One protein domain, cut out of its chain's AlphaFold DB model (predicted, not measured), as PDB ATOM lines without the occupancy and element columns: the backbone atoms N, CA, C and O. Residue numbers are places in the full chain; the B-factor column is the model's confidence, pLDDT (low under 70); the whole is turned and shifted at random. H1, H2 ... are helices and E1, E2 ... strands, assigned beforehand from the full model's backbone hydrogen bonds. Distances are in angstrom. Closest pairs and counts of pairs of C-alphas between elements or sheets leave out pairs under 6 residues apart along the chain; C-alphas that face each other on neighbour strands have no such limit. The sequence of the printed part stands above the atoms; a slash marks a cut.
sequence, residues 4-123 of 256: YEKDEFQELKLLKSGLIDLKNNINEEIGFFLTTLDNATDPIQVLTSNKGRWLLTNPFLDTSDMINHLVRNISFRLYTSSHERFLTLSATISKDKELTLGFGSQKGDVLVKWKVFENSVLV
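AT A GLANCE: This is residues 4 to 123 of the 256 residues of an uncharacterized protein of Streptococcus sp. (UniProt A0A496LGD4). One long helix, H1, reaches out of a small head as a straight arm, with residues 4 to 22 sticking out; the head is a four-stranded antiparallel sheet with helix H4 over one face, the last turns of H1, residues 34 to 38, touch H4 and run the same way, and the short helices H2 and H3 follow H1 along the chain before H4, H2 touching H1 only at the corner by their link. The printed part has 120 residues with four named helices and then four named strands, in the order H1 H2 H3 H4 E1 E2 E3 E4, of the mixed class. The sheet's order is E1 - E2 - E3 - E4. The whole is loose, with a radius of gyration of the C-alphas of 18.6 A, and spans 66 by 29 by 25 A, the arm making the length.

IN THESE COORDINATES: H1, residues 4 to 39, begins with C-alpha 4 at (38.943, 67.473, -10.659) and is 52.5 A long. H2 is residues 43 to 47, 6.4 A, and H3 residues 50 to 57, 10.5 A. H4, residues 64 to 81, begins with C-alpha 64 at (15.301, 42.824, 12.422) and is 25.6 A long. E1 is residues 86 to 93, 21.3 A; E2 residues 99 to 105, 20.2 A; E3 residues 112 to 115, 10.2 A; E4 residues 120 to 122, 6.8 A, ending with C-alpha 122 at (-7.673, 42.523, 16.157).

HOW THE PARTS SIT: The strands form a meander, each the antiparallel neighbour of the one before. The hairpin E1 and E2 has N 89 and O 102 within hydrogen-bond range at 2.8 A, the hairpin E2 and E3 has N 101 and O 114 at 2.8 A, and the hairpin E3 and E4 has N 113 and O 122 at 2.8 A. H4 is on the sheet at a height over the sheet of 8.8 A, over E1 and E2, and runs along the strands, at 19 degrees to E1 on the local plane; this makes two layers, a helix on one face of a sheet. The closest C-alphas of H4 and E1 are those of Ser 75 and Thr 88, 4.8 A. With its residues 34 to 38 alone H1 touches H4, closest at the C-alphas of Asp 38 and Asn 73, 7.0 A, at a shallow tilt of 3 degrees, the same way. H1 and H2 touch only at the corner, closest at the C-alphas of Leu 37 and Pro 43, 5.3 A. H2 and H4 only just touch, with 3 pairs of C-alphas within 8 A, closest at those of Pro 43 and Ile 74, 6.9 A. H3 only grazes the sheet, with residues 53 to 57, and is close but not clearly touching H4, closest at the C-alphas of Leu 56 and Ile 67, 7.6 A. H1 is apart from the four strands. In H1, H2, H3 and H4 every O i to N i+4 pair is within hydrogen-bond range.

THE WHOLE: The two C-alphas farthest apart are those of Tyr 4 and His 83, 68.1 A. Without residues 4 to 22, which stand free, the body spans 40 by 28 by 20 A. The printed part has no cut, and no link is long. The mean pLDDT of the printed part is 83.4, and residues 4 to 10 are under 70.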
ATOM      1  N   TYR A   4      40.357  67.808 -10.861       54.94
ATOM      2  CA  TYR A   4      38.943  67.473 -10.659       54.94
ATOM      3  C   TYR A   4      38.710  66.021 -10.195       54.94
ATOM      4  O   TYR A   4      37.954  65.784  -9.262       54.94
ATOM      5  N   GLU A   5      39.408  65.043 -10.784       51.59
ATOM      6  CA  GLU A   5      39.273  63.622 -10.404       51.59
ATOM      7  C   GLU A   5      39.873  63.336  -9.019       51.59
ATOM      8  O   GLU A   5      39.488  62.378  -8.351       51.59
ATOM      9  N   LYS A   6      40.857  64.138  -8.588       59.56
ATOM     10  CA  LYS A   6      41.461  64.022  -7.254       59.56
ATOM     11  C   LYS A   6      40.568  64.631  -6.175       59.56
ATOM     12  O   LYS A   6      40.488  64.037  -5.102       59.56
ATOM     13  N   ASP A   7      39.902  65.745  -6.471       60.97
ATOM     14  CA  ASP A   7      38.953  66.392  -5.560       60.97
ATOM     15  C   ASP A   7      37.690  65.535  -5.375       60.97
ATOM     16  O   ASP A   7      37.324  65.251  -4.236       60.97
ATOM     17  N   GLU A   8      37.118  64.960  -6.444       61.00
ATOM     18  CA  GLU A   8      35.992  64.011  -6.336       61.00
ATOM     19  C   GLU A   8      36.347  62.771  -5.492       61.00
ATOM     20  O   GLU A   8      35.563  62.317  -4.656       61.00
ATOM     21  N   PHE A   9      37.559  62.221  -5.644       67.06
ATOM     22  CA  PHE A   9      38.008  61.083  -4.831       67.06
ATOM     23  C   PHE A   9      38.240  61.438  -3.355       67.06
ATOM     24  O   PHE A   9      38.123  60.562  -2.489       67.06
ATOM     25  N   GLN A  10      38.606  62.685  -3.051       69.19
ATOM     26  CA  GLN A  10      38.745  63.167  -1.676       69.19
ATOM     27  C   GLN A  10      37.378  63.430  -1.040       69.19
ATOM     28  O   GLN A  10      37.150  62.980   0.085       69.19
ATOM     29  N   GLU A  11      36.447  64.041  -1.771       70.19
ATOM     30  CA  GLU A  11      35.060  64.225  -1.337       70.19
ATOM     31  C   GLU A  11      34.370  62.883  -1.067       70.19
ATOM     32  O   GLU A  11      33.761  62.704  -0.013       70.19
ATOM     33  N   LEU A  12      34.554  61.883  -1.936       73.12
ATOM     34  CA  LEU A  12      34.024  60.530  -1.731       73.12
ATOM     35  C   LEU A  12      34.614  59.834  -0.496       73.12
ATOM     36  O   LEU A  12      33.914  59.087   0.191       73.12
ATOM     37  N   LYS A  13      35.895  60.066  -0.182       75.12
ATOM     38  CA  LYS A  13      36.517  59.533   1.041       75.12
ATOM     39  C   LYS A  13      35.966  60.201   2.300       75.12
ATOM     40  O   LYS A  13      35.710  59.485   3.265       75.12
ATOM     41  N   LEU A  14      35.754  61.517   2.273       76.50
ATOM     42  CA  LEU A  14      35.156  62.281   3.375       76.50
ATOM     43  C   LEU A  14      33.686  61.903   3.600       76.50
ATOM     44  O   LEU A  14      33.264  61.706   4.737       76.50
ATOM     45  N   LEU A  15      32.923  61.715   2.519       76.62
ATOM     46  CA  LEU A  15      31.569  61.162   2.560       76.62
ATOM     47  C   LEU A  15      31.567  59.763   3.176       76.62
ATOM     48  O   LEU A  15      30.759  59.475   4.054       76.62
ATOM     49  N   LYS A  16      32.500  58.896   2.767       80.25
ATOM     50  CA  LYS A  16      32.611  57.542   3.317       80.25
ATOM     51  C   LYS A  16      32.949  57.546   4.810       80.25
ATOM     52  O   LYS A  16      32.340  56.774   5.543       80.25
ATOM     53  N   SER A  17      33.883  58.382   5.267       79.38
ATOM     54  CA  SER A  17      34.191  58.494   6.701       79.38
ATOM     55  C   SER A  17      33.019  59.081   7.485       79.38
ATOM     56  O   SER A  17      32.627  58.500   8.488       79.38
ATOM     57  N   GLY A  18      32.378  60.139   6.977       77.69
ATOM     58  CA  GLY A  18      31.199  60.731   7.617       77.69
ATOM     59  C   GLY A  18      30.016  59.761   7.717       77.69
ATOM     60  O   GLY A  18      29.312  59.746   8.722       77.69
ATOM     61  N   LEU A  19      29.823  58.892   6.719       82.00
ATOM     62  CA  LEU A  19      28.818  57.823   6.758       82.00
ATOM     63  C   LEU A  19      29.153  56.732   7.784       82.00
ATOM     64  O   LEU A  19      28.241  56.178   8.396       82.00
ATOM     65  N   ILE A  20      30.437  56.413   7.979       81.31
ATOM     66  CA  ILE A  20      30.881  55.463   9.009       81.31
ATOM     67  C   ILE A  20      30.635  56.044  10.404       81.31
ATOM     68  O   ILE A  20      30.070  55.354  11.249       81.31
ATOM     69  N   ASP A  21      30.984  57.310  10.625       82.75
ATOM     70  CA  ASP A  21      30.766  57.983  11.909       82.75
ATOM     71  C   ASP A  21      29.270  58.110  12.221       82.75
ATOM     72  O   ASP A  21      28.830  57.785  13.325       82.75
ATOM     73  N   LEU A  22      28.455  58.477  11.225       81.69
ATOM     74  CA  LEU A  22      26.999  58.500  11.358       81.69
ATOM     75  C   LEU A  22      26.444  57.115  11.711       81.69
ATOM     76  O   LEU A  22      25.611  56.996  12.607       81.69
ATOM     77  N   LYS A  23      26.917  56.058  11.040       82.62
ATOM     78  CA  LYS A  23      26.518  54.678  11.337       82.62
ATOM     79  C   LYS A  23      26.874  54.284  12.773       82.62
ATOM     80  O   LYS A  23      26.054  53.661  13.443       82.62
ATOM     81  N   ASN A  24      28.068  54.639  13.244       84.19
ATOM     82  CA  ASN A  24      28.504  54.335  14.607       84.19
ATOM     83  C   ASN A  24      27.635  55.058  15.641       84.19
ATOM     84  O   ASN A  24      27.117  54.407  16.543       84.19
ATOM     85  N   ASN A  25      27.371  56.351  15.438       84.88
ATOM     86  CA  ASN A  25      26.486  57.127  16.308       84.88
ATOM     87  C   ASN A  25      25.069  56.538  16.348       84.88
ATOM     88  O   ASN A  25      24.467  56.431  17.413       84.88
ATOM     89  N   ILE A  26      24.531  56.102  15.202       83.44
ATOM     90  CA  ILE A  26      23.221  55.441  15.157       83.44
ATOM     91  C   ILE A  26      23.235  54.131  15.956       83.44
ATOM     92  O   ILE A  26      22.286  53.860  16.688       83.44
ATOM     93  N   ASN A  27      24.291  53.324  15.846       84.19
ATOM     94  CA  ASN A  27      24.397  52.072  16.598       84.19
ATOM     95  C   ASN A  27      24.485  52.306  18.112       84.19
ATOM     96  O   ASN A  27      23.862  51.570  18.876       84.19
ATOM     97  N   GLU A  28      25.214  53.335  18.549       85.50
ATOM     98  CA  GLU A  28      25.248  53.742  19.957       85.50
ATOM     99  C   GLU A  28      23.857  54.172  20.439       85.50
ATOM    100  O   GLU A  28      23.378  53.699  21.471       85.50
ATOM    101  N   GLU A  29      23.150  54.985  19.651       84.00
ATOM    102  CA  GLU A  29      21.779  55.416  19.943       84.00
ATOM    103  C   GLU A  29      20.776  54.253  19.990       84.00
ATOM    104  O   GLU A  29      19.871  54.252  20.833       84.00
ATOM    105  N   ILE A  30      20.942  53.245  19.126       85.44
ATOM    106  CA  ILE A  30      20.184  51.987  19.178       85.44
ATOM    107  C   ILE A  30      20.499  51.246  20.482       85.44
ATOM    108  O   ILE A  30      19.575  50.818  21.173       85.44
ATOM    109  N   GLY A  31      21.773  51.139  20.867       84.69
ATOM    110  CA  GLY A  31      22.187  50.519  22.129       84.69
ATOM    111  C   GLY A  31      21.564  51.199  23.352       84.69
ATOM    112  O   GLY A  31      20.983  50.529  24.214       84.69
ATOM    113  N   PHE A  32      21.591  52.534  23.402       85.75
ATOM    114  CA  PHE A  32      20.922  53.306  24.454       85.75
ATOM    115  C   PHE A  32      19.408  53.090  24.454       85.75
ATOM    116  O   PHE A  32      18.799  52.955  25.518       85.75
ATOM    117  N   PHE A  33      18.788  53.028  23.273       87.38
ATOM    118  CA  PHE A  33      17.359  52.764  23.140       87.38
ATOM    119  C   PHE A  33      16.970  51.384  23.686       87.38
ATOM    120  O   PHE A  33      16.046  51.296  24.493       87.38
ATOM    121  N   LEU A  34      17.694  50.326  23.311       85.56
ATOM    122  CA  LEU A  34      17.440  48.967  23.800       85.56
ATOM    123  C   LEU A  34      17.649  48.871  25.318       85.56
ATOM    124  O   LEU A  34      16.804  48.325  26.021       85.56
ATOM    125  N   THR A  35      18.695  49.512  25.847       86.44
ATOM    126  CA  THR A  35      18.945  49.573  27.299       86.44
ATOM    127  C   THR A  35      17.819  50.298  28.042       86.44
ATOM    128  O   THR A  35      17.400  49.888  29.125       86.44
ATOM    129  N   THR A  36      17.300  51.385  27.467       86.44
ATOM    130  CA  THR A  36      16.154  52.116  28.031       86.44
ATOM    131  C   THR A  36      14.907  51.240  28.045       86.44
ATOM    132  O   THR A  36      14.155  51.246  29.016       86.44
ATOM    133  N   LEU A  37      14.697  50.466  26.981       85.81
ATOM    134  CA  LEU A  37      13.572  49.552  26.870       85.81
ATOM    135  C   LEU A  37      13.635  48.413  27.891       85.81
ATOM    136  O   LEU A  37      12.617  48.093  28.507       85.81
ATOM    137  N   ASP A  38      14.816  47.840  28.112       84.81
ATOM    138  CA  ASP A  38      15.002  46.762  29.083       84.81
ATOM    139  C   ASP A  38      14.656  47.207  30.508       84.81
ATOM    140  O   ASP A  38      14.024  46.459  31.254       84.81
ATOM    141  N   ASN A  39      14.978  48.457  30.845       84.31
ATOM    142  CA  ASN A  39      14.748  49.030  32.170       84.31
ATOM    143  C   ASN A  39      13.374  49.698  32.346       84.31
ATOM    144  O   ASN A  39      13.009  50.062  33.464       84.31
ATOM    145  N   ALA A  40      12.603  49.888  31.272       83.31
ATOM    146  CA  ALA A  40      11.294  50.528  31.356       83.31
ATOM    147  C   ALA A  40      10.294  49.662  32.137       83.31
ATOM    148  O   ALA A  40      10.341  48.439  32.089       83.31
ATOM    149  N   THR A  41       9.342  50.271  32.842       79.00
ATOM    150  CA  THR A  41       8.223  49.532  33.455       79.00
ATOM    151  C   THR A  41       7.227  49.045  32.402       79.00
ATOM    152  O   THR A  41       6.774  47.907  32.482       79.00
ATOM    153  N   ASP A  42       6.968  49.855  31.371       79.62
ATOM    154  CA  ASP A  42       6.192  49.486  30.184       79.62
ATOM    155  C   ASP A  42       7.047  49.674  28.909       79.62
ATOM    156  O   ASP A  42       7.278  50.814  28.483       79.62
ATOM    157  N   PRO A  43       7.525  48.590  28.264       81.88
ATOM    158  CA  PRO A  43       8.347  48.694  27.057       81.88
ATOM    159  C   PRO A  43       7.572  49.286  25.870       81.88
ATOM    160  O   PRO A  43       8.174  49.890  24.980       81.88
ATOM    161  N   ILE A  44       6.236  49.192  25.859       84.38
ATOM    162  CA  ILE A  44       5.406  49.768  24.797       84.38
ATOM    163  C   ILE A  44       5.468  51.294  24.826       84.38
ATOM    164  O   ILE A  44       5.462  51.939  23.774       84.38
ATOM    165  N   GLN A  45       5.582  51.901  26.008       82.50
ATOM    166  CA  GLN A  45       5.728  53.350  26.130       82.50
ATOM    167  C   GLN A  45       7.001  53.855  25.436       82.50
ATOM    168  O   GLN A  45       6.975  54.890  24.770       82.50
ATOM    169  N   VAL A  46       8.102  53.111  25.558       84.06
ATOM    170  CA  VAL A  46       9.373  53.435  24.897       84.06
ATOM    171  C   VAL A  46       9.249  53.256  23.383       84.06
ATOM    172  O   VAL A  46       9.700  54.113  22.618       84.06
ATOM    173  N   LEU A  47       8.563  52.201  22.939       83.38
ATOM    174  CA  LEU A  47       8.337  51.902  21.522       83.38
ATOM    175  C   LEU A  47       7.507  52.949  20.792       83.38
ATOM    176  O   LEU A  47       7.823  53.339  19.671       83.38
ATOM    177  N   THR A  48       6.457  53.415  21.448       82.25
ATOM    178  CA  THR A  48       5.511  54.395  20.907       82.25
ATOM    179  C   THR A  48       6.008  55.839  21.029       82.25
ATOM    180  O   THR A  48       5.297  56.771  20.651       82.25
ATOM    181  N   SER A  49       7.223  56.057  21.543       85.19
ATOM    182  CA  SER A  49       7.884  57.364  21.511       85.19
ATOM    183  C   SER A  49       8.277  57.761  20.082       85.19
ATOM    184  O   SER A  49       8.481  56.904  19.222       85.19
ATOM    185  N   ASN A  50       8.463  59.062  19.825       84.44
ATOM    186  CA  ASN A  50       8.931  59.551  18.518       84.44
ATOM    187  C   ASN A  50      10.251  58.886  18.091       84.44
ATOM    188  O   ASN A  50      10.420  58.549  16.923       84.44
ATOM    189  N   LYS A  51      11.159  58.650  19.049       84.69
ATOM    190  CA  LYS A  51      12.439  57.973  18.815       84.69
ATOM    191  C   LYS A  51      12.240  56.494  18.478       84.69
ATOM    192  O   LYS A  51      12.792  56.031  17.488       84.69
ATOM    193  N   GLY A  52      11.425  55.774  19.252       83.06
ATOM    194  CA  GLY A  52      11.128  54.357  19.007       83.06
ATOM    195  C   GLY A  52      10.442  54.130  17.661       83.06
ATOM    196  O   GLY A  52      10.886  53.298  16.871       83.06
ATOM    197  N   ARG A  53       9.432  54.948  17.346       84.69
ATOM    198  CA  ARG A  53       8.750  54.914  16.050       84.69
ATOM    199  C   ARG A  53       9.707  55.232  14.908       84.69
ATOM    200  O   ARG A  53       9.698  54.527  13.907       84.69
ATOM    201  N   TRP A  54      10.546  56.258  15.040       86.19
ATOM    202  CA  TRP A  54      11.520  56.595  14.001       86.19
ATOM    203  C   TRP A  54      12.515  55.455  13.771       86.19
ATOM    204  O   TRP A  54      12.685  55.043  12.630       86.19
ATOM    205  N   LEU A  55      13.100  54.894  14.835       84.62
ATOM    206  CA  LEU A  55      14.078  53.804  14.738       84.62
ATOM    207  C   LEU A  55      13.498  52.564  14.049       84.62
ATOM    208  O   LEU A  55      14.130  52.011  13.155       84.62
ATOM    209  N   LEU A  56      12.282  52.157  14.416       81.12
ATOM    210  CA  LEU A  56      11.656  50.942  13.882       81.12
ATOM    211  C   LEU A  56      11.117  51.082  12.463       81.12
ATOM    212  O   LEU A  56      10.855  50.086  11.798       81.12
ATOM    213  N   THR A  57      10.934  52.314  12.002       80.88
ATOM    214  CA  THR A  57      10.304  52.597  10.711       80.88
ATOM    215  C   THR A  57      11.250  53.283   9.730       80.88
ATOM    216  O   THR A  57      10.835  53.718   8.646       80.88
ATOM    217  N   ASN A  58      12.525  53.405  10.102       82.00
ATOM    218  CA  ASN A  58      13.555  53.972   9.257       82.00
ATOM    219  C   ASN A  58      13.950  52.954   8.171       82.00
ATOM    220  O   ASN A  58      14.440  51.878   8.506       82.00
ATOM    221  N   PRO A  59      13.780  53.281   6.876       76.75
ATOM    222  CA  PRO A  59      14.089  52.355   5.786       76.75
ATOM    223  C   PRO A  59      15.592  52.080   5.619       76.75
ATOM    224  O   PRO A  59      15.960  51.157   4.901       76.75
ATOM    225  N   PHE A  60      16.458  52.885   6.240       76.56
ATOM    226  CA  PHE A  60      17.911  52.754   6.150       76.56
ATOM    227  C   PHE A  60      18.519  51.920   7.285       76.56
ATOM    228  O   PHE A  60      19.728  51.688   7.277       76.56
ATOM    229  N   LEU A  61      17.711  51.492   8.262       77.31
ATOM    230  CA  LEU A  61      18.159  50.673   9.385       77.31
ATOM    231  C   LEU A  61      17.682  49.236   9.209       77.31
ATOM    232  O   LEU A  61      16.527  48.997   8.863       77.31
ATOM    233  N   ASP A  62      18.568  48.282   9.488       76.50
ATOM    234  CA  ASP A  62      18.150  46.899   9.689       76.50
ATOM    235  C   ASP A  62      17.505  46.790  11.071       76.50
ATOM    236  O   ASP A  62      18.168  46.849  12.108       76.50
ATOM    237  N   THR A  63      16.180  46.703  11.080       76.19
ATOM    238  CA  THR A  63      15.377  46.681  12.302       76.19
ATOM    239  C   THR A  63      15.112  45.265  12.800       76.19
ATOM    240  O   THR A  63      14.492  45.112  13.849       76.19
ATOM    241  N   SER A  64      15.599  44.228  12.111       79.75
ATOM    242  CA  SER A  64      15.301  42.824  12.422       79.75
ATOM    243  C   SER A  64      15.740  42.441  13.836       79.75
ATOM    244  O   SER A  64      14.944  41.930  14.627       79.75
ATOM    245  N   ASP A  65      16.987  42.755  14.190       79.88
ATOM    246  CA  ASP A  65      17.538  42.459  15.516       79.88
ATOM    247  C   ASP A  65      16.870  43.287  16.612       79.88
ATOM    248  O   ASP A  65      16.580  42.771  17.694       79.88
ATOM    249  N   MET A  66      16.552  44.550  16.310       80.19
ATOM    250  CA  MET A  66      15.797  45.404  17.221       80.19
ATOM    251  C   MET A  66      14.423  44.796  17.494       80.19
ATOM    252  O   MET A  66      14.093  44.557  18.647       80.19
ATOM    253  N   ILE A  67      13.644  44.467  16.462       81.38
ATOM    254  CA  ILE A  67      12.322  43.838  16.599       81.38
ATOM    255  C   ILE A  67      12.425  42.547  17.408       81.38
ATOM    256  O   ILE A  67      11.648  42.355  18.337       81.38
ATOM    257  N   ASN A  68      13.405  41.691  17.122       84.31
ATOM    258  CA  ASN A  68      13.604  40.454  17.874       84.31
ATOM    259  C   ASN A  68      13.872  40.714  19.363       84.31
ATOM    260  O   ASN A  68      13.305  40.024  20.213       84.31
ATOM    261  N   HIS A  69      14.692  41.715  19.699       84.94
ATOM    262  CA  HIS A  69      14.939  42.117  21.088       84.94
ATOM    263  C   HIS A  69      13.661  42.616  21.771       84.94
ATOM    264  O   HIS A  69      13.328  42.193  22.877       84.94
ATOM    265  N   LEU A  70      12.893  43.453  21.074       83.12
ATOM    266  CA  LEU A  70      11.625  43.998  21.557       83.12
ATOM    267  C   LEU A  70      10.593  42.909  21.827       83.12
ATOM    268  O   LEU A  70       9.971  42.886  22.886       83.12
ATOM    269  N   VAL A  71      10.441  41.987  20.881       84.94
ATOM    270  CA  VAL A  71       9.531  40.848  20.985       84.94
ATOM    271  C   VAL A  71       9.920  39.968  22.150       84.94
ATOM    272  O   VAL A  71       9.051  39.589  22.925       84.94
ATOM    273  N   ARG A  72      11.215  39.685  22.331       87.12
ATOM    274  CA  ARG A  72      11.695  38.924  23.487       87.12
ATOM    275  C   ARG A  72      11.345  39.619  24.798       87.12
ATOM    276  O   ARG A  72      10.851  38.950  25.697       87.12
ATOM    277  N   ASN A  73      11.539  40.933  24.897       87.06
ATOM    278  CA  ASN A  73      11.229  41.680  26.116       87.06
ATOM    279  C   ASN A  73       9.718  41.684  26.421       87.06
ATOM    280  O   ASN A  73       9.302  41.308  27.517       87.06
ATOM    281  N   ILE A  74       8.886  42.027  25.433       88.50
ATOM    282  CA  ILE A  74       7.418  42.029  25.553       88.50
ATOM    283  C   ILE A  74       6.907  40.629  25.894       88.50
ATOM    284  O   ILE A  74       6.117  40.461  26.823       88.50
ATOM    285  N   SER A  75       7.392  39.621  25.170       89.31
ATOM    286  CA  SER A  75       7.027  38.227  25.384       89.31
ATOM    287  C   SER A  75       7.428  37.761  26.774       89.31
ATOM    288  O   SER A  75       6.639  37.096  27.429       89.31
ATOM    289  N   PHE A  76       8.626  38.112  27.248       89.50
ATOM    290  CA  PHE A  76       9.089  37.754  28.585       89.50
ATOM    291  C   PHE A  76       8.215  38.381  29.673       89.50
ATOM    292  O   PHE A  76       7.829  37.696  30.620       89.50
ATOM    293  N   ARG A  77       7.837  39.657  29.529       88.31
ATOM    294  CA  ARG A  77       6.939  40.331  30.480       88.31
ATOM    295  C   ARG A  77       5.557  39.703  30.517       88.31
ATOM    296  O   ARG A  77       5.060  39.430  31.601       88.31
ATOM    297  N   LEU A  78       4.966  39.437  29.354       90.12
ATOM    298  CA  LEU A  78       3.664  38.777  29.280       90.12
ATOM    299  C   LEU A  78       3.730  37.349  29.830       90.12
ATOM    300  O   LEU A  78       2.840  36.919  30.557       90.12
ATOM    301  N   TYR A  79       4.787  36.610  29.508       91.12
ATOM    302  CA  TYR A  79       4.971  35.236  29.961       91.12
ATOM    303  C   TYR A  79       5.115  35.159  31.479       91.12
ATOM    304  O   TYR A  79       4.464  34.343  32.124       91.12
ATOM    305  N   THR A  80       5.910  36.051  32.066       88.94
ATOM    306  CA  THR A  80       6.087  36.117  33.520       88.94
ATOM    307  C   THR A  80       4.826  36.605  34.233       88.94
ATOM    308  O   THR A  80       4.412  35.977  35.204       88.94
ATOM    309  N   SER A  81       4.161  37.658  33.739       87.62
ATOM    310  CA  SER A  81       2.925  38.172  34.350       87.62
ATOM    311  C   SER A  81       1.778  37.160  34.269       87.62
ATOM    312  O   SER A  81       1.083  36.920  35.255       87.62
ATOM    313  N   SER A  82       1.634  36.482  33.131       87.69
ATOM    314  CA  SER A  82       0.583  35.487  32.900       87.69
ATOM    315  C   SER A  82       0.842  34.118  33.537       87.69
ATOM    316  O   SER A  82       0.068  33.190  33.291       87.69
ATOM    317  N   HIS A  83       1.887  33.980  34.361       88.12
ATOM    318  CA  HIS A  83       2.288  32.709  34.973       88.12
ATOM    319  C   HIS A  83       2.487  31.612  33.921       88.12
ATOM    320  O   HIS A  83       1.908  30.528  34.006       88.12
ATOM    321  N   GLU A  84       3.289  31.931  32.908       87.44
ATOM    322  CA  GLU A  84       3.736  31.019  31.857       87.44
ATOM    323  C   GLU A  84       2.659  30.588  30.846       87.44
ATOM    324  O   GLU A  84       2.828  29.615  30.110       87.44
ATOM    325  N   ARG A  85       1.537  31.313  30.773       86.50
ATOM    326  CA  ARG A  85       0.403  30.936  29.912       86.50
ATOM    327  C   ARG A  85       0.468  31.532  28.517       86.50
ATOM    328  O   ARG A  85       0.139  30.849  27.547       86.50
ATOM    329  N   PHE A  86       0.871  32.795  28.416       91.75
ATOM    330  CA  PHE A  86       0.771  33.573  27.186       91.75
ATOM    331  C   PHE A  86       2.112  34.160  26.774       91.75
ATOM    332  O   PHE A  86       2.939  34.507  27.613       91.75
ATOM    333  N   LEU A  87       2.324  34.287  25.467       91.38
ATOM    334  CA  LEU A  87       3.542  34.864  24.910       91.38
ATOM    335  C   LEU A  87       3.293  35.520  23.550       91.38
ATOM    336  O   LEU A  87       2.212  35.405  22.967       91.38
ATOM    337  N   THR A  88       4.300  36.229  23.047       90.81
ATOM    338  CA  THR A  88       4.251  36.840  21.715       90.81
ATOM    339  C   THR A  88       4.708  35.827  20.670       90.81
ATOM    340  O   THR A  88       5.881  35.468  20.619       90.81
ATOM    341  N   LEU A  89       3.780  35.369  19.832       88.44
ATOM    342  CA  LEU A  89       4.006  34.340  18.812       88.44
ATOM    343  C   LEU A  89       4.528  34.910  17.490       88.44
ATOM    344  O   LEU A  89       5.199  34.215  16.734       88.44
ATOM    345  N   SER A  90       4.212  36.169  17.185       86.88
ATOM    346  CA  SER A  90       4.614  36.795  15.924       86.88
ATOM    347  C   SER A  90       4.817  38.294  16.076       86.88
ATOM    348  O   SER A  90       4.081  38.937  16.823       86.88
ATOM    349  N   ALA A  91       5.735  38.863  15.302       87.81
ATOM    350  CA  ALA A  91       5.869  40.304  15.149       87.81
ATOM    351  C   ALA A  91       6.224  40.651  13.711       87.81
ATOM    352  O   ALA A  91       7.107  40.038  13.117       87.81
ATOM    353  N   THR A  92       5.523  41.630  13.153       86.25
ATOM    354  CA  THR A  92       5.723  42.058  11.766       86.25
ATOM    355  C   THR A  92       5.618  43.569  11.673       86.25
ATOM    356  O   THR A  92       4.803  44.169  12.371       86.25
ATOM    357  N   ILE A  93       6.437  44.182  10.819       83.75
ATOM    358  CA  ILE A  93       6.295  45.591  10.449       83.75
ATOM    359  C   ILE A  93       5.684  45.650   9.051       83.75
ATOM    360  O   ILE A  93       6.206  45.047   8.112       83.75
ATOM    361  N   SER A  94       4.553  46.341   8.922       82.38
ATOM    362  CA  SER A  94       3.882  46.531   7.639       82.38
ATOM    363  C   SER A  94       4.637  47.529   6.751       82.38
ATOM    364  O   SER A  94       5.478  48.304   7.214       82.38
ATOM    365  N   LYS A  95       4.290  47.568   5.458       78.06
ATOM    366  CA  LYS A  95       4.789  48.600   4.530       78.06
ATOM    367  C   LYS A  95       4.424  50.015   4.986       78.06
ATOM    368  O   LYS A  95       5.215  50.935   4.803       78.06
ATOM    369  N   ASP A  96       3.285  50.148   5.657       79.75
ATOM    370  CA  ASP A  96       2.794  51.400   6.240       79.75
ATOM    371  C   ASP A  96       3.468  51.735   7.574       79.75
ATOM    372  O   ASP A  96       3.008  52.610   8.306       79.75
ATOM    373  N   LYS A  97       4.588  51.062   7.883       81.25
ATOM    374  CA  LYS A  97       5.414  51.315   9.064       81.25
ATOM    375  C   LYS A  97       4.683  51.016  10.377       81.25
ATOM    376  O   LYS A  97       4.975  51.638  11.397       81.25
ATOM    377  N   GLU A  98       3.771  50.045  10.360       87.00
ATOM    378  CA  GLU A  98       2.998  49.620  11.529       87.00
ATOM    379  C   GLU A  98       3.564  48.340  12.147       87.00
ATOM    380  O   GLU A  98       3.671  47.321  11.465       87.00
ATOM    381  N   LEU A  99       3.876  48.365  13.445       87.75
ATOM    382  CA  LEU A  99       4.288  47.174  14.188       87.75
ATOM    383  C   LEU A  99       3.057  46.394  14.661       87.75
ATOM    384  O   LEU A  99       2.300  46.868  15.504       87.75
ATOM    385  N   THR A 100       2.894  45.170  14.164       91.62
ATOM    386  CA  THR A 100       1.841  44.242  14.592       91.62
ATOM    387  C   THR A 100       2.431  43.103  15.413       91.62
ATOM    388  O   THR A 100       3.253  42.338  14.906       91.62
ATOM    389  N   LEU A 101       1.978  42.969  16.658       92.38
ATOM    390  CA  LEU A 101       2.328  41.885  17.576       92.38
ATOM    391  C   LEU A 101       1.180  40.880  17.656       92.38
ATOM    392  O   LEU A 101       0.033  41.276  17.826       92.38
ATOM    393  N   GLY A 102       1.477  39.590  17.543       93.00
ATOM    394  CA  GLY A 102       0.520  38.499  17.719       93.00
ATOM    395  C   GLY A 102       0.791  37.747  19.014       93.00
ATOM    396  O   GLY A 102       1.933  37.381  19.285       93.00
ATOM    397  N   PHE A 103      -0.256  37.504  19.792       94.06
ATOM    398  CA  PHE A 103      -0.209  36.861  21.099       94.06
ATOM    399  C   PHE A 103      -1.057  35.590  21.115       94.06
ATOM    400  O   PHE A 103      -2.108  35.524  20.474       94.06
ATOM    401  N   GLY A 104      -0.612  34.600  21.880       92.81
ATOM    402  CA  GLY A 104      -1.327  33.345  22.079       92.81
ATOM    403  C   GLY A 104      -0.661  32.486  23.149       92.81
ATOM    404  O   GLY A 104       0.250  32.939  23.851       92.81
ATOM    405  N   SER A 105      -1.138  31.253  23.295       90.31
ATOM    406  CA  SER A 105      -0.567  30.266  24.211       90.31
ATOM    407  C   SER A 105       0.625  29.530  23.584       90.31
ATOM    408  O   SER A 105       0.815  29.545  22.369       90.31
ATOM    409  N   GLN A 106       1.453  28.871  24.406       78.25
ATOM    410  CA  GLN A 106       2.729  28.251  23.987       78.25
ATOM    411  C   GLN A 106       2.668  27.282  22.797       78.25
ATOM    412  O   GLN A 106       3.686  27.044  22.151       78.25
ATOM    413  N   LYS A 107       1.503  26.691  22.529       72.56
ATOM    414  CA  LYS A 107       1.274  25.738  21.432       72.56
ATOM    415  C   LYS A 107       0.042  26.100  20.600       72.56
ATOM    416  O   LYS A 107      -0.454  25.255  19.861       72.56
ATOM    417  N   GLY A 108      -0.485  27.304  20.800       74.50
ATOM    418  CA  GLY A 108      -1.732  27.755  20.207       74.50
ATOM    419  C   GLY A 108      -1.511  28.639  18.989       74.50
ATOM    420  O   GLY A 108      -0.408  29.118  18.721       74.50
ATOM    421  N   ASP A 109      -2.605  28.879  18.278       86.62
ATOM    422  CA  ASP A 109      -2.671  29.889  17.235       86.62
ATOM    423  C   ASP A 109      -2.629  31.307  17.826       86.62
ATOM    424  O   ASP A 109      -2.799  31.535  19.028       86.62
ATOM    425  N   VAL A 110      -2.409  32.297  16.959       90.81
ATOM    426  CA  VAL A 110      -2.495  33.710  17.344       90.81
ATOM    427  C   VAL A 110      -3.948  34.060  17.667       90.81
ATOM    428  O   VAL A 110      -4.783  34.162  16.769       90.81
ATOM    429  N   LEU A 111      -4.223  34.305  18.947       91.56
ATOM    430  CA  LEU A 111      -5.550  34.641  19.463       91.56
ATOM    431  C   LEU A 111      -5.848  36.140  19.362       91.56
ATOM    432  O   LEU A 111      -6.970  36.535  19.059       91.56
ATOM    433  N   VAL A 112      -4.846  36.982  19.619       94.25
ATOM    434  CA  VAL A 112      -4.987  38.445  19.631       94.25
ATOM    435  C   VAL A 112      -3.825  39.061  18.868       94.25
ATOM    436  O   VAL A 112      -2.670  38.702  19.085       94.25
ATOM    437  N   LYS A 113      -4.114  40.016  17.989       94.75
ATOM    438  CA  LYS A 113      -3.119  40.854  17.319       94.75
ATOM    439  C   LYS A 113      -3.270  42.296  17.778       94.75
ATOM    440  O   LYS A 113      -4.380  42.805  17.880       94.75
ATOM    441  N   TRP A 114      -2.156  42.972  18.001       94.31
ATOM    442  CA  TRP A 114      -2.117  44.377  18.370       94.31
ATOM    443  C   TRP A 114      -1.237  45.147  17.401       94.31
ATOM    444  O   TRP A 114      -0.044  44.873  17.280       94.31
ATOM    445  N   LYS A 115      -1.840  46.121  16.725       92.31
ATOM    446  CA  LYS A 115      -1.143  47.172  15.997       92.31
ATOM    447  C   LYS A 115      -0.730  48.262  16.984       92.31
ATOM    448  O   LYS A 115      -1.576  48.982  17.521       92.31
ATOM    449  N   VAL A 116       0.562  48.310  17.283       88.31
ATOM    450  CA  VAL A 116       1.124  49.038  18.425       88.31
ATOM    451  C   VAL A 116       1.070  50.555  18.241       88.31
ATOM    452  O   VAL A 116       0.811  51.264  19.212       88.31
ATOM    453  N   PHE A 117       1.306  51.083  17.034       86.69
ATOM    454  CA  PHE A 117       1.315  52.534  16.812       86.69
ATOM    455  C   PHE A 117      -0.076  53.078  16.485       86.69
ATOM    456  O   PHE A 117      -0.427  54.149  16.978       86.69
ATOM    457  N   GLU A 118      -0.888  52.339  15.723       87.06
ATOM    458  CA  GLU A 118      -2.316  52.650  15.527       87.06
ATOM    459  C   GLU A 118      -3.143  52.464  16.811       87.06
ATOM    460  O   GLU A 118      -4.294  52.895  16.891       87.06
ATOM    461  N   ASN A 119      -2.571  51.780  17.801       88.00
ATOM    462  CA  ASN A 119      -3.227  51.350  19.024       88.00
ATOM    463  C   ASN A 119      -4.566  50.638  18.767       88.00
ATOM    464  O   ASN A 119      -5.603  50.958  19.356       88.00
ATOM    465  N   SER A 120      -4.553  49.681  17.839       90.06
ATOM    466  CA  SER A 120      -5.743  48.933  17.441       90.06
ATOM    467  C   SER A 120      -5.542  47.432  17.628       90.06
ATOM    468  O   SER A 120      -4.482  46.878  17.342       90.06
ATOM    469  N   VAL A 121      -6.564  46.767  18.160       92.88
ATOM    470  CA  VAL A 121      -6.532  45.331  18.455       92.88
ATOM    471  C   VAL A 121      -7.433  44.601  17.473       92.88
ATOM    472  O   VAL A 121      -8.512  45.084  17.124       92.88
ATOM    473  N   LEU A 122      -6.970  43.437  17.036       92.56
ATOM    474  CA  LEU A 122      -7.673  42.523  16.157       92.56
ATOM    475  C   LEU A 122      -7.738  41.159  16.839       92.56
ATOM    476  O   LEU A 122      -6.712  40.617  17.248       92.56
ATOM    477  N   VAL A 123      -8.932  40.593  16.940       93.69
ATOM    478  CA  VAL A 123      -9.151  39.234  17.436       93.69
ATOM    479  C   VAL A 123      -9.638  38.413  16.242       93.69
ATOM    480  O   VAL A 123     -10.810  38.538  15.888       93.69
TER     481      VAL A 123